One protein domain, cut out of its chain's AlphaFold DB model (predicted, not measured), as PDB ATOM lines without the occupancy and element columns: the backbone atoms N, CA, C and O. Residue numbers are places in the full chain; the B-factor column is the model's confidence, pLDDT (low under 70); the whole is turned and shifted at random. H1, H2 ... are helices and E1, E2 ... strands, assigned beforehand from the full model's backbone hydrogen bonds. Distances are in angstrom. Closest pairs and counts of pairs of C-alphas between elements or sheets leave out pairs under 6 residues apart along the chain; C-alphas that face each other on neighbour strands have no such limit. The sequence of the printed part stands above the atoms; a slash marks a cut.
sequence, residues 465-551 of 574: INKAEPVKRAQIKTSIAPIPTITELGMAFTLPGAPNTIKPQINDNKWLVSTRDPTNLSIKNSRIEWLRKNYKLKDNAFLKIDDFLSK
ATOM      1  N   ILE A 465      86.436  97.752  73.710       92.25
ATOM      2  CA  ILE A 465      86.820  97.514  72.311       92.25
ATOM      3  C   ILE A 465      86.228  96.192  71.828       92.25
ATOM      4  O   ILE A 465      85.553  96.158  70.805       92.25
ATOM      5  N   ASN A 466      86.414  95.111  72.587       94.69
ATOM      6  CA  ASN A 466      85.941  93.790  72.179       94.69
ATOM      7  C   ASN A 466      84.413  93.683  72.128       94.69
ATOM      8  O   ASN A 466      83.898  92.935  71.311       94.69
ATOM      9  N   LYS A 467      83.682  94.431  72.963       93.69
ATOM     10  CA  LYS A 467      82.213  94.496  72.903       93.69
ATOM     11  C   LYS A 467      81.703  95.265  71.678       93.69
ATOM     12  O   LYS A 467      80.595  95.006  71.220       93.69
ATOM     13  N   ALA A 468      82.472  96.235  71.186       90.69
ATOM     14  CA  ALA A 468      82.105  97.053  70.030       90.69
ATOM     15  C   ALA A 468      82.460  96.400  68.682       90.69
ATOM     16  O   ALA A 468      82.004  96.870  67.642       90.69
ATOM     17  N   GLU A 469      83.260  95.335  68.696       88.19
ATOM     18  CA  GLU A 469      83.762  94.646  67.508       88.19
ATOM     19  C   GLU A 469      83.104  93.263  67.356       88.19
ATOM     20  O   GLU A 469      82.831  92.593  68.352       88.19
ATOM     21  N   PRO A 470      82.877  92.778  66.121       87.06
ATOM     22  CA  PRO A 470      82.281  91.459  65.886       87.06
ATOM     23  C   PRO A 470      83.207  90.301  66.288       87.06
ATOM     24  O   PRO A 470      82.761  89.163  66.416       87.06
ATOM     25  N   VAL A 471      84.504  90.574  66.461       89.88
ATOM     26  CA  VAL A 471      85.527  89.603  66.861       89.88
ATOM     27  C   VAL A 471      86.439  90.208  67.922       89.88
ATOM     28  O   VAL A 471      86.674  91.416  67.940       89.88
ATOM     29  N   LYS A 472      87.001  89.363  68.793       90.19
ATOM     30  CA  LYS A 472      87.947  89.791  69.829       90.19
ATOM     31  C   LYS A 472      89.237  90.307  69.180       90.19
ATOM     32  O   LYS A 472      89.985  89.527  68.595       90.19
ATOM     33  N   ARG A 473      89.498  91.611  69.294       90.69
ATOM     34  CA  ARG A 473      90.669  92.294  68.710       90.69
ATOM     35  C   ARG A 473      91.642  92.825  69.754       90.69
ATOM     36  O   ARG A 473      92.841  92.855  69.506       90.69
ATOM     37  N   ALA A 474      91.144  93.235  70.914       93.62
ATOM     38  CA  ALA A 474      91.964  93.758  71.994       93.62
ATOM     39  C   ALA A 474      92.392  92.639  72.952       93.62
ATOM     40  O   ALA A 474      91.601  91.760  73.320       93.62
ATOM     41  N   GLN A 475      93.650  92.705  73.376       93.62
ATOM     42  CA  GLN A 475      94.259  91.819  74.360       93.62
ATOM     43  C   GLN A 475      95.004  92.662  75.391       93.62
ATOM     44  O   GLN A 475      95.471  93.757  75.079       93.62
ATOM     45  N   ILE A 476      95.140  92.122  76.597       93.38
ATOM     46  CA  ILE A 476      95.889  92.750  77.678       93.38
ATOM     47  C   ILE A 476      97.123  91.914  78.006       93.38
ATOM     48  O   ILE A 476      97.064  90.684  78.023       93.38
ATOM     49  N   LYS A 477      98.240  92.595  78.255       93.19
ATOM     50  CA  LYS A 477      99.458  92.011  78.812       93.19
ATOM     51  C   LYS A 477      99.790  92.749  80.100       93.19
ATOM     52  O   LYS A 477      99.777  93.978  80.119       93.19
ATOM     53  N   THR A 478     100.056  91.998  81.160       94.25
ATOM     54  CA  THR A 478     100.444  92.552  82.458       94.25
ATOM     55  C   THR A 478     101.892  93.023  82.410       94.25
ATOM     56  O   THR A 478     102.748  92.345  81.846       94.25
ATOM     57  N   SER A 479     102.165  94.171  83.022       93.38
ATOM     58  CA  SER A 479     103.509  94.723  83.184       93.38
ATOM     59  C   SER A 479     103.652  95.384  84.545       93.38
ATOM     60  O   SER A 479     102.669  95.908  85.074       93.38
ATOM     61  N   ILE A 480     104.872  95.430  85.067       92.81
ATOM     62  CA  ILE A 480     105.199  96.155  86.296       92.81
ATOM     63  C   ILE A 480     105.632  97.596  85.987       92.81
ATOM     64  O   ILE A 480     106.296  97.866  84.986       92.81
ATOM     65  N   ALA A 481     105.248  98.536  86.850       91.19
ATOM     66  CA  ALA A 481     105.785  99.894  86.849       91.19
ATOM     67  C   ALA A 481     107.038  99.968  87.743       91.19
ATOM     68  O   ALA A 481     107.094  99.280  88.763       91.19
ATOM     69  N   PRO A 482     108.042 100.796  87.408       90.06
ATOM     70  CA  PRO A 482     109.225 100.935  88.252       90.06
ATOM     71  C   PRO A 482     108.860 101.528  89.621       90.06
ATOM     72  O   PRO A 482     107.899 102.289  89.734       90.06
ATOM     73  N   ILE A 483     109.640 101.194  90.652       86.00
ATOM     74  CA  ILE A 483     109.484 101.735  92.009       86.00
ATOM     75  C   ILE A 483     110.571 102.805  92.239       86.00
ATOM     76  O   ILE A 483     111.748 102.498  92.050       86.00
ATOM     77  N   PRO A 484     110.218 104.043  92.645       87.94
ATOM     78  CA  PRO A 484     108.862 104.547  92.883       87.94
ATOM     79  C   PRO A 484     108.076 104.788  91.580       87.94
ATOM     80  O   PRO A 484     108.645 105.156  90.552       87.94
ATOM     81  N   THR A 485     106.748 104.642  91.640       89.50
ATOM     82  CA  THR A 485     105.837 104.767  90.487       89.50
ATOM     83  C   THR A 485     105.533 106.230  90.146       89.50
ATOM     84  O   THR A 485     104.394 106.688  90.249       89.50
ATOM     85  N   ILE A 486     106.565 106.982  89.772       90.94
ATOM     86  CA  ILE A 486     106.475 108.386  89.346       90.94
ATOM     87  C   ILE A 486     106.535 108.505  87.821       90.94
ATOM     88  O   ILE A 486     107.117 107.652  87.146       90.94
ATOM     89  N   THR A 487     105.974 109.583  87.267       90.25
ATOM     90  CA  THR A 487     105.895 109.802  85.815       90.25
ATOM     91  C   THR A 487     107.271 109.820  85.149       90.25
ATOM     92  O   THR A 487     107.445 109.230  84.083       90.25
ATOM     93  N   GLU A 488     108.270 110.461  85.758       90.50
ATOM     94  CA  GLU A 488     109.627 110.587  85.217       90.50
ATOM     95  C   GLU A 488     110.266 109.227  84.942       90.50
ATOM     96  O   GLU A 488     110.837 109.010  83.871       90.50
ATOM     97  N   LEU A 489     110.140 108.315  85.907       91.69
ATOM     98  CA  LEU A 489     110.696 106.973  85.837       91.69
ATOM     99  C   LEU A 489     109.802 106.072  84.981       91.69
ATOM    100  O   LEU A 489     110.274 105.478  84.015       91.69
ATOM    101  N   GLY A 490     108.498 106.037  85.263       92.25
ATOM    102  CA  GLY A 490     107.527 105.213  84.543       92.25
ATOM    103  C   GLY A 490     107.563 105.450  83.036       92.25
ATOM    104  O   GLY A 490     107.697 104.503  82.264       92.25
ATOM    105  N   MET A 491     107.561 106.712  82.602       91.81
ATOM    106  CA  MET A 491     107.596 107.042  81.177       91.81
ATOM    107  C   MET A 491     108.932 106.692  80.514       91.81
ATOM    108  O   MET A 491     108.941 106.405  79.319       91.81
ATOM    109  N   ALA A 492     110.050 106.661  81.243       92.75
ATOM    110  CA  ALA A 492     111.312 106.159  80.701       92.75
ATOM    111  C   ALA A 492     111.280 104.630  80.524       92.75
ATOM    112  O   ALA A 492     111.707 104.126  79.490       92.75
ATOM    113  N   PHE A 493     110.692 103.897  81.475       93.19
ATOM    114  CA  PHE A 493     110.532 102.436  81.415       93.19
ATOM    115  C   PHE A 493     109.503 101.952  80.376       93.19
ATOM    116  O   PHE A 493     109.434 100.757  80.089       93.19
ATOM    117  N   THR A 494     108.724 102.857  79.773       92.12
ATOM    118  CA  THR A 494     107.890 102.539  78.598       92.12
ATOM    119  C   THR A 494     108.661 102.565  77.281       92.12
ATOM    120  O   THR A 494     108.134 102.112  76.266       92.12
ATOM    121  N   LEU A 495     109.896 103.082  77.273       90.69
ATOM    122  CA  LEU A 495     110.689 103.165  76.055       90.69
ATOM    123  C   LEU A 495     111.154 101.768  75.613       90.69
ATOM    124  O   LEU A 495     111.723 101.033  76.422       90.69
ATOM    125  N   PRO A 496     110.953 101.396  74.342       89.38
ATOM    126  CA  PRO A 496     111.274 100.062  73.857       89.38
ATOM    127  C   PRO A 496     112.764  99.732  74.019       89.38
ATOM    128  O   PRO A 496     113.616 100.524  73.624       89.38
ATOM    129  N   GLY A 497     113.085  98.592  74.635       84.25
ATOM    130  CA  GLY A 497     114.468  98.147  74.882       84.25
ATOM    131  C   GLY A 497     115.278  98.981  75.889       84.25
ATOM    132  O   GLY A 497     116.423  98.641  76.188       84.25
ATOM    133  N   ALA A 498     114.711 100.052  76.453       86.75
ATOM    134  CA  ALA A 498     115.387 100.884  77.443       86.75
ATOM    135  C   ALA A 498     115.509 100.252  78.847       86.75
ATOM    136  O   ALA A 498     116.592 100.403  79.418       86.75
ATOM    137  N   PRO A 499     114.491  99.556  79.414       88.75
ATOM    138  CA  PRO A 499     114.454  99.158  80.829       88.75
ATOM    139  C   PRO A 499     115.740  98.534  81.374       88.75
ATOM    140  O   PRO A 499     116.260  98.998  82.383       88.75
ATOM    141  N   ASN A 500     116.337  97.596  80.633       84.94
ATOM    142  CA  ASN A 500     117.578  96.901  81.010       84.94
ATOM    143  C   ASN A 500     118.835  97.790  81.066       84.94
ATOM    144  O   ASN A 500     119.911  97.340  81.453       84.94
ATOM    145  N   THR A 501     118.738  99.043  80.630       88.44
ATOM    146  CA  THR A 501     119.857  99.991  80.577       88.44
ATOM    147  C   THR A 501     119.597 101.276  81.348       88.44
ATOM    148  O   THR A 501     120.504 102.107  81.430       88.44
ATOM    149  N   ILE A 502     118.390 101.453  81.898       90.25
ATOM    150  CA  ILE A 502     118.021 102.664  82.623       90.25
ATOM    151  C   ILE A 502     118.827 102.756  83.922       90.25
ATOM    152  O   ILE A 502     118.906 101.808  84.699       90.25
ATOM    153  N   LYS A 503     119.408 103.931  84.162       89.56
ATOM    154  CA  LYS A 503     120.129 104.282  85.385       89.56
ATOM    155  C   LYS A 503     119.494 105.532  85.990       89.56
ATOM    156  O   LYS A 503     119.770 106.640  85.525       89.56
ATOM    157  N   PRO A 504     118.609 105.379  86.984       89.25
ATOM    158  CA  PRO A 504     118.022 106.518  87.662       89.25
ATOM    159  C   PRO A 504     119.009 107.095  88.686       89.25
ATOM    160  O   PRO A 504     119.667 106.364  89.424       89.25
ATOM    161  N   GLN A 505     119.106 108.418  88.730       90.06
ATOM    162  CA  GLN A 505     119.889 109.187  89.694       90.06
ATOM    163  C   GLN A 505     119.060 110.375  90.186       90.06
ATOM    164  O   GLN A 505     118.164 110.857  89.488       90.06
ATOM    165  N   ILE A 506     119.374 110.865  91.382       87.81
ATOM    166  CA  ILE A 506     118.798 112.095  91.923       87.81
ATOM    167  C   ILE A 506     119.908 113.141  91.951       87.81
ATOM    168  O   ILE A 506     120.955 112.910  92.551       87.81
ATOM    169  N   ASN A 507     119.677 114.275  91.295       86.06
ATOM    170  CA  ASN A 507     120.570 115.428  91.325       86.06
ATOM    171  C   ASN A 507     119.751 116.688  91.626       86.06
ATOM    172  O   ASN A 507     118.719 116.899  90.989       86.06
ATOM    173  N   ASP A 508     120.165 117.489  92.609       86.31
ATOM    174  CA  ASP A 508     119.445 118.687  93.073       86.31
ATOM    175  C   ASP A 508     117.935 118.455  93.304       86.31
ATOM    176  O   ASP A 508     117.085 119.215  92.833       86.31
ATOM    177  N   ASN A 509     117.583 117.360  93.992       83.69
ATOM    178  CA  ASN A 509     116.197 116.914  94.224       83.69
ATOM    179  C   ASN A 509     115.367 116.663  92.946       83.69
ATOM    180  O   ASN A 509     114.137 116.627  93.000       83.69
ATOM    181  N   LYS A 510     116.012 116.463  91.791       85.44
ATOM    182  CA  LYS A 510     115.367 116.130  90.514       85.44
ATOM    183  C   LYS A 510     115.833 114.775  90.000       85.44
ATOM    184  O   LYS A 510     117.000 114.411  90.121       85.44
ATOM    185  N   TRP A 511     114.916 114.050  89.364       85.50
ATOM    186  CA  TRP A 511     115.229 112.778  88.720       85.50
ATOM    187  C   TRP A 511     115.972 112.988  87.403       85.50
ATOM    188  O   TRP A 511     115.458 113.587  86.448       85.50
ATOM    189  N   LEU A 512     117.173 112.427  87.351       89.75
ATOM    190  CA  LEU A 512     117.949 112.224  86.143       89.75
ATOM    191  C   LEU A 512     117.824 110.749  85.763       89.75
ATOM    192  O   LEU A 512     118.328 109.875  86.463       89.75
ATOM    193  N   VAL A 513     117.136 110.462  84.663       89.12
ATOM    194  CA  VAL A 513     116.953 109.086  84.189       89.12
ATOM    195  C   VAL A 513     117.705 108.949  82.880       89.12
ATOM    196  O   VAL A 513     117.285 109.513  81.879       89.12
ATOM    197  N   SER A 514     118.825 108.240  82.868       89.56
ATOM    198  CA  SER A 514     119.638 108.053  81.660       89.56
ATOM    199  C   SER A 514     119.679 106.587  81.241       89.56
ATOM    200  O   SER A 514     119.214 105.706  81.964       89.56
ATOM    201  N   THR A 515     120.200 106.324  80.042       86.00
ATOM    202  CA  THR A 515     120.575 104.966  79.611       86.00
ATOM    203  C   THR A 515     122.097 104.921  79.449       86.00
ATOM    204  O   THR A 515     122.819 105.518  80.244       86.00
ATOM    205  N   ARG A 516     122.621 104.246  78.418       77.44
ATOM    206  CA  ARG A 516     124.039 104.376  78.038       77.44
ATOM    207  C   ARG A 516     124.367 105.780  77.517       77.44
ATOM    208  O   ARG A 516     125.494 106.232  77.678       77.44
ATOM    209  N   ASP A 517     123.379 106.459  76.935       75.81
ATOM    210  CA  ASP A 517     123.493 107.851  76.507       75.81
ATOM    211  C   ASP A 517     123.211 108.808  77.688       75.81
ATOM    212  O   ASP A 517     122.284 108.551  78.466       75.81
ATOM    213  N   PRO A 518     123.920 109.952  77.796       76.56
ATOM    214  CA  PRO A 518     123.735 110.935  78.873       76.56
ATOM    215  C   PRO A 518     122.422 111.736  78.766       76.56
ATOM    216  O   PRO A 518     122.188 112.670  79.531       76.56
ATOM    217  N   THR A 519     121.553 111.406  77.808       86.56
ATOM    218  CA  THR A 519     120.257 112.056  77.616       86.56
ATOM    219  C   THR A 519     119.339 111.794  78.808       86.56
ATOM    220  O   THR A 519     119.084 110.645  79.164       86.56
ATOM    221  N   ASN A 520     118.784 112.860  79.386       91.06
ATOM    222  CA  ASN A 520     117.837 112.743  80.490       91.06
ATOM    223  C   ASN A 520     116.419 112.396  79.996       91.06
ATOM    224  O   ASN A 520     115.676 113.266  79.540       91.06
ATOM    225  N   LEU A 521     116.039 111.130  80.128       91.75
ATOM    226  CA  LEU A 521     114.756 110.536  79.754       91.75
ATOM    227  C   LEU A 521     113.611 110.841  80.729       91.75
ATOM    228  O   LEU A 521     112.470 110.474  80.435       91.75
ATOM    229  N   SER A 522     113.843 111.550  81.840       89.56
ATOM    230  CA  SER A 522     112.731 112.068  82.654       89.56
ATOM    231  C   SER A 522     111.930 113.149  81.913       89.56
ATOM    232  O   SER A 522     110.732 113.321  82.149       89.56
ATOM    233  N   ILE A 523     112.548 113.801  80.924       90.56
ATOM    234  CA  ILE A 523     111.963 114.880  80.124       90.56
ATOM    235  C   ILE A 523     111.301 114.319  78.856       90.56
ATOM    236  O   ILE A 523     111.927 113.620  78.060       90.56
ATOM    237  N   LYS A 524     110.039 114.695  78.608       89.75
ATOM    238  CA  LYS A 524     109.254 114.230  77.445       89.75
ATOM    239  C   LYS A 524     109.952 114.457  76.100       89.75
ATOM    240  O   LYS A 524     110.018 113.530  75.300       89.75
ATOM    241  N   ASN A 525     110.468 115.661  75.848       90.12
ATOM    242  CA  ASN A 525     111.123 115.976  74.572       90.12
ATOM    243  C   ASN A 525     112.396 115.147  74.376       90.12
ATOM    244  O   ASN A 525     112.608 114.606  73.298       90.12
ATOM    245  N   SER A 526     113.182 114.945  75.435       91.81
ATOM    246  CA  SER A 526     114.357 114.072  75.399       91.81
ATOM    247  C   SER A 526     114.004 112.624  75.054       91.81
ATOM    248  O   SER A 526     114.739 111.980  74.313       91.81
ATOM    249  N   ARG A 527     112.860 112.111  75.534       91.25
ATOM    250  CA  ARG A 527     112.354 110.782  75.145       91.25
ATOM    251  C   ARG A 527     111.982 110.712  73.661       91.25
ATOM    252  O   ARG A 527     112.273 109.713  73.012       91.25
ATOM    253  N   ILE A 528     111.361 111.762  73.120       89.50
ATOM    254  CA  ILE A 528     111.027 111.857  71.687       89.50
ATOM    255  C   ILE A 528     112.306 111.852  70.843       89.50
ATOM    256  O   ILE A 528     112.407 111.069  69.902       89.50
ATOM    257  N   GLU A 529     113.304 112.659  71.211       89.62
ATOM    258  CA  GLU A 529     114.605 112.681  70.530       89.62
ATOM    259  C   GLU A 529     115.325 111.333  70.617       89.62
ATOM    260  O   GLU A 529     115.865 110.840  69.627       89.62
ATOM    261  N   TRP A 530     115.269 110.683  71.781       89.94
ATOM    262  CA  TRP A 530     115.822 109.345  71.955       89.94
ATOM    263  C   TRP A 530     115.153 108.328  71.017       89.94
ATOM    264  O   TRP A 530     115.851 107.560  70.355       89.94
ATOM    265  N   LEU A 531     113.823 108.353  70.884       89.06
ATOM    266  CA  LEU A 531     113.093 107.485  69.953       89.06
ATOM    267  C   LEU A 531     113.440 107.787  68.487       89.06
ATOM    268  O   LEU A 531     113.654 106.857  67.707       89.06
ATOM    269  N   ARG A 532     113.546 109.069  68.108       88.19
ATOM    270  CA  ARG A 532     113.976 109.490  66.762       88.19
ATOM    271  C   ARG A 532     115.352 108.935  66.420       88.19
ATOM    272  O   ARG A 532     115.514 108.324  65.366       88.19
ATOM    273  N   LYS A 533     116.315 109.093  67.332       88.25
ATOM    274  CA  LYS A 533     117.696 108.627  67.158       88.25
ATOM    275  C   LYS A 533     117.779 107.103  67.040       88.25
ATOM    276  O   LYS A 533     118.413 106.605  66.115       88.25
ATOM    277  N   ASN A 534     117.133 106.365  67.945       87.25
ATOM    278  CA  ASN A 534     117.272 104.905  68.017       87.25
ATOM    279  C   ASN A 534     116.455 104.154  66.954       87.25
ATOM    280  O   ASN A 534     116.875 103.085  66.516       87.25
ATOM    281  N   TYR A 535     115.333 104.720  66.494       85.56
ATOM    282  CA  TYR A 535     114.429 104.059  65.539       85.56
ATOM    283  C   TYR A 535     114.283 104.786  64.196       85.56
ATOM    284  O   TYR A 535     113.459 104.391  63.374       85.56
ATOM    285  N   LYS A 536     115.090 105.827  63.941       85.31
ATOM    286  CA  LYS A 536     115.098 106.609  62.687       85.31
ATOM    287  C   LYS A 536     113.707 107.137  62.303       85.31
ATOM    288  O   LYS A 536     113.319 107.126  61.133       85.31
ATOM    289  N   LEU A 537     112.940 107.569  63.303       85.00
ATOM    290  CA  LEU A 537     111.578 108.068  63.114       85.00
ATOM    291  C   LEU A 537     111.595 109.459  62.466       85.00
ATOM    292  O   LEU A 537     112.405 110.307  62.830       85.00
ATOM    293  N   LYS A 538     110.673 109.700  61.526       84.19
ATOM    294  CA  LYS A 538     110.469 111.011  60.883       84.19
ATOM    295  C   LYS A 538     109.775 111.993  61.833       84.19
ATOM    296  O   LYS A 538     109.112 111.579  62.782       84.19
ATOM    297  N   ASP A 539     109.841 113.292  61.541       75.44
ATOM    298  CA  ASP A 539     109.229 114.331  62.386       75.44
ATOM    299  C   ASP A 539     107.719 114.166  62.573       75.44
ATOM    300  O   ASP A 539     107.201 114.400  63.664       75.44
ATOM    301  N   ASN A 540     107.026 113.686  61.538       78.44
ATOM    302  CA  ASN A 540     105.587 113.429  61.551       78.44
ATOM    303  C   ASN A 540     105.187 112.091  62.202       78.44
ATOM    304  O   ASN A 540     104.008 111.741  62.179       78.44
ATOM    305  N   ALA A 541     106.136 111.334  62.766       81.12
ATOM    306  CA  ALA A 541     105.851 110.072  63.450       81.12
ATOM    307  C   ALA A 541     105.184 110.266  64.823       81.12
ATOM    308  O   ALA A 541     104.604 109.325  65.360       81.12
ATOM    309  N   PHE A 542     105.250 111.474  65.393       83.19
ATOM    310  CA  PHE A 542     104.649 111.801  66.684       83.19
ATOM    311  C   PHE A 542     103.414 112.672  66.480       83.19
ATOM    312  O   PHE A 542     103.508 113.794  65.990       83.19
ATOM    313  N   LEU A 543     102.257 112.154  66.887       80.88
ATOM    314  CA  LEU A 543     100.970 112.835  66.786       80.88
ATOM    315  C   LEU A 543     100.406 113.062  68.187       80.88
ATOM    316  O   LEU A 543     100.524 112.187  69.051       80.88
ATOM    317  N   LYS A 544      99.765 114.211  68.425       78.94
ATOM    318  CA  LYS A 544      98.915 114.361  69.610       78.94
ATOM    319  C   LYS A 544      97.552 113.747  69.319       78.94
ATOM    320  O   LYS A 544      97.069 113.774  68.190       78.94
ATOM    321  N   ILE A 545      96.911 113.224  70.362       74.62
ATOM    322  CA  ILE A 545      95.546 112.695  70.258       74.62
ATOM    323  C   ILE A 545      94.590 113.788  69.761       74.62
ATOM    324  O   ILE A 545      93.757 113.518  68.899       74.62
ATOM    325  N   ASP A 546      94.753 115.028  70.227       76.19
ATOM    326  CA  ASP A 546      93.919 116.158  69.803       76.19
ATOM    327  C   ASP A 546      94.027 116.428  68.298       76.19
ATOM    328  O   ASP A 546      93.015 116.687  67.649       76.19
ATOM    329  N   ASP A 547      95.217 116.270  67.710       74.75
ATOM    330  CA  ASP A 547      95.442 116.429  66.265       74.75
ATOM    331  C   ASP A 547      94.717 115.344  65.449       74.75
ATOM    332  O   ASP A 547      94.435 115.523  64.262       74.75
ATOM    333  N   PHE A 548      94.417 114.199  66.068       68.25
ATOM    334  CA  PHE A 548      93.640 113.121  65.459       68.25
ATOM    335  C   PHE A 548      92.132 113.334  65.630       68.25
ATOM    336  O   PHE A 548      91.371 113.123  64.688       68.25
ATOM    337  N   LEU A 549      91.697 113.776  66.814       72.44
ATOM    338  CA  LEU A 549      90.280 113.997  67.127       72.44
ATOM    339  C   LEU A 549      89.696 115.245  66.446       72.44
ATOM    340  O   LEU A 549      88.498 115.277  66.170       72.44
ATOM    341  N   SER A 550      90.523 116.255  66.167       65.38
ATOM    342  CA  SER A 550      90.112 117.535  65.567       65.38
ATOM    343  C   SER A 550      90.033 117.532  64.035       65.38
ATOM    344  O   SER A 550      89.487 118.470  63.451       65.38
ATOM    345  N   LYS A 551      90.533 116.492  63.353       56.69
ATOM    346  CA  LYS A 551      90.446 116.416  61.888       56.69
ATOM    347  C   LYS A 551      88.992 116.195  61.440       56.69
ATOM    348  O   LYS A 551      88.365 115.233  61.891       56.69
TER     349      LYS A 551
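Overview. This is residues 465 to 551 of the 574 residues of the protein "PglZ domain-containing protein" of Thaumarchaeota archaeon SCGC AB-539-E09 (UniProt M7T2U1). A small loose cluster of helix H2, the two-stranded hairpin E1 E2 and helix H3 makes one end, and two thin arms reach from it toward the other end, one leading back to H1 and one on to H4. H1 and H4 are apart, and residues 467 to 472 and 543 to 551 stick out. The printed part has 87 residues, with the named elements in the order H1 H2 E1 E2 H3 H4; the class is mixed, helices and strands, with under half of the residues in named elements. It is loose, with a radius of gyration of the C-alphas of 16.3 A and spans of 52 by 31 by 22 A.

Arrangement. H1, residues 465 to 468, is apart from H2, residues 487 to 493. E1, residues 503 to 507, and E2, residues 510 to 514, form an antiparallel hairpin at 152 degrees, with N 505 and O 512 within hydrogen-bond range at 2.8 A. The closest C-alphas of H2 and E2 are those of Leu 489 and Val 513, 6.8 A apart. H3, residues 524 to 535, is close to H2 but not clearly touching, the closest C-alphas being those of Ala 492 and Arg 527 at 7.3 A; they run the same way at a shallow tilt of 9 degrees. H4, residues 545 to 549, is apart from H3. Every O i to N i+4 pair is within hydrogen-bond range in H3 and H4, and 2 of 3 are in H2; H1 is too short for such a pair.

Along the chain. H1 begins at C-alpha 465 (86.820, 97.514, 72.311) and spans 5.3 A. H2 spans 9.8 A, E1 12.6 A, E2 12.7 A and H3 16.5 A. H4 spans 6.3 A and ends at C-alpha 549 (90.280, 113.997, 67.127).

Size, cuts and confidence. The two C-alphas farthest apart are those of Pro 470 and Asp 508, 53.5 A. The printed part has no cut. The link from H1 to H2, 18 residues, is long. The mean pLDDT of the printed part is 86.8; residues 548, 550 and 551 are under 70.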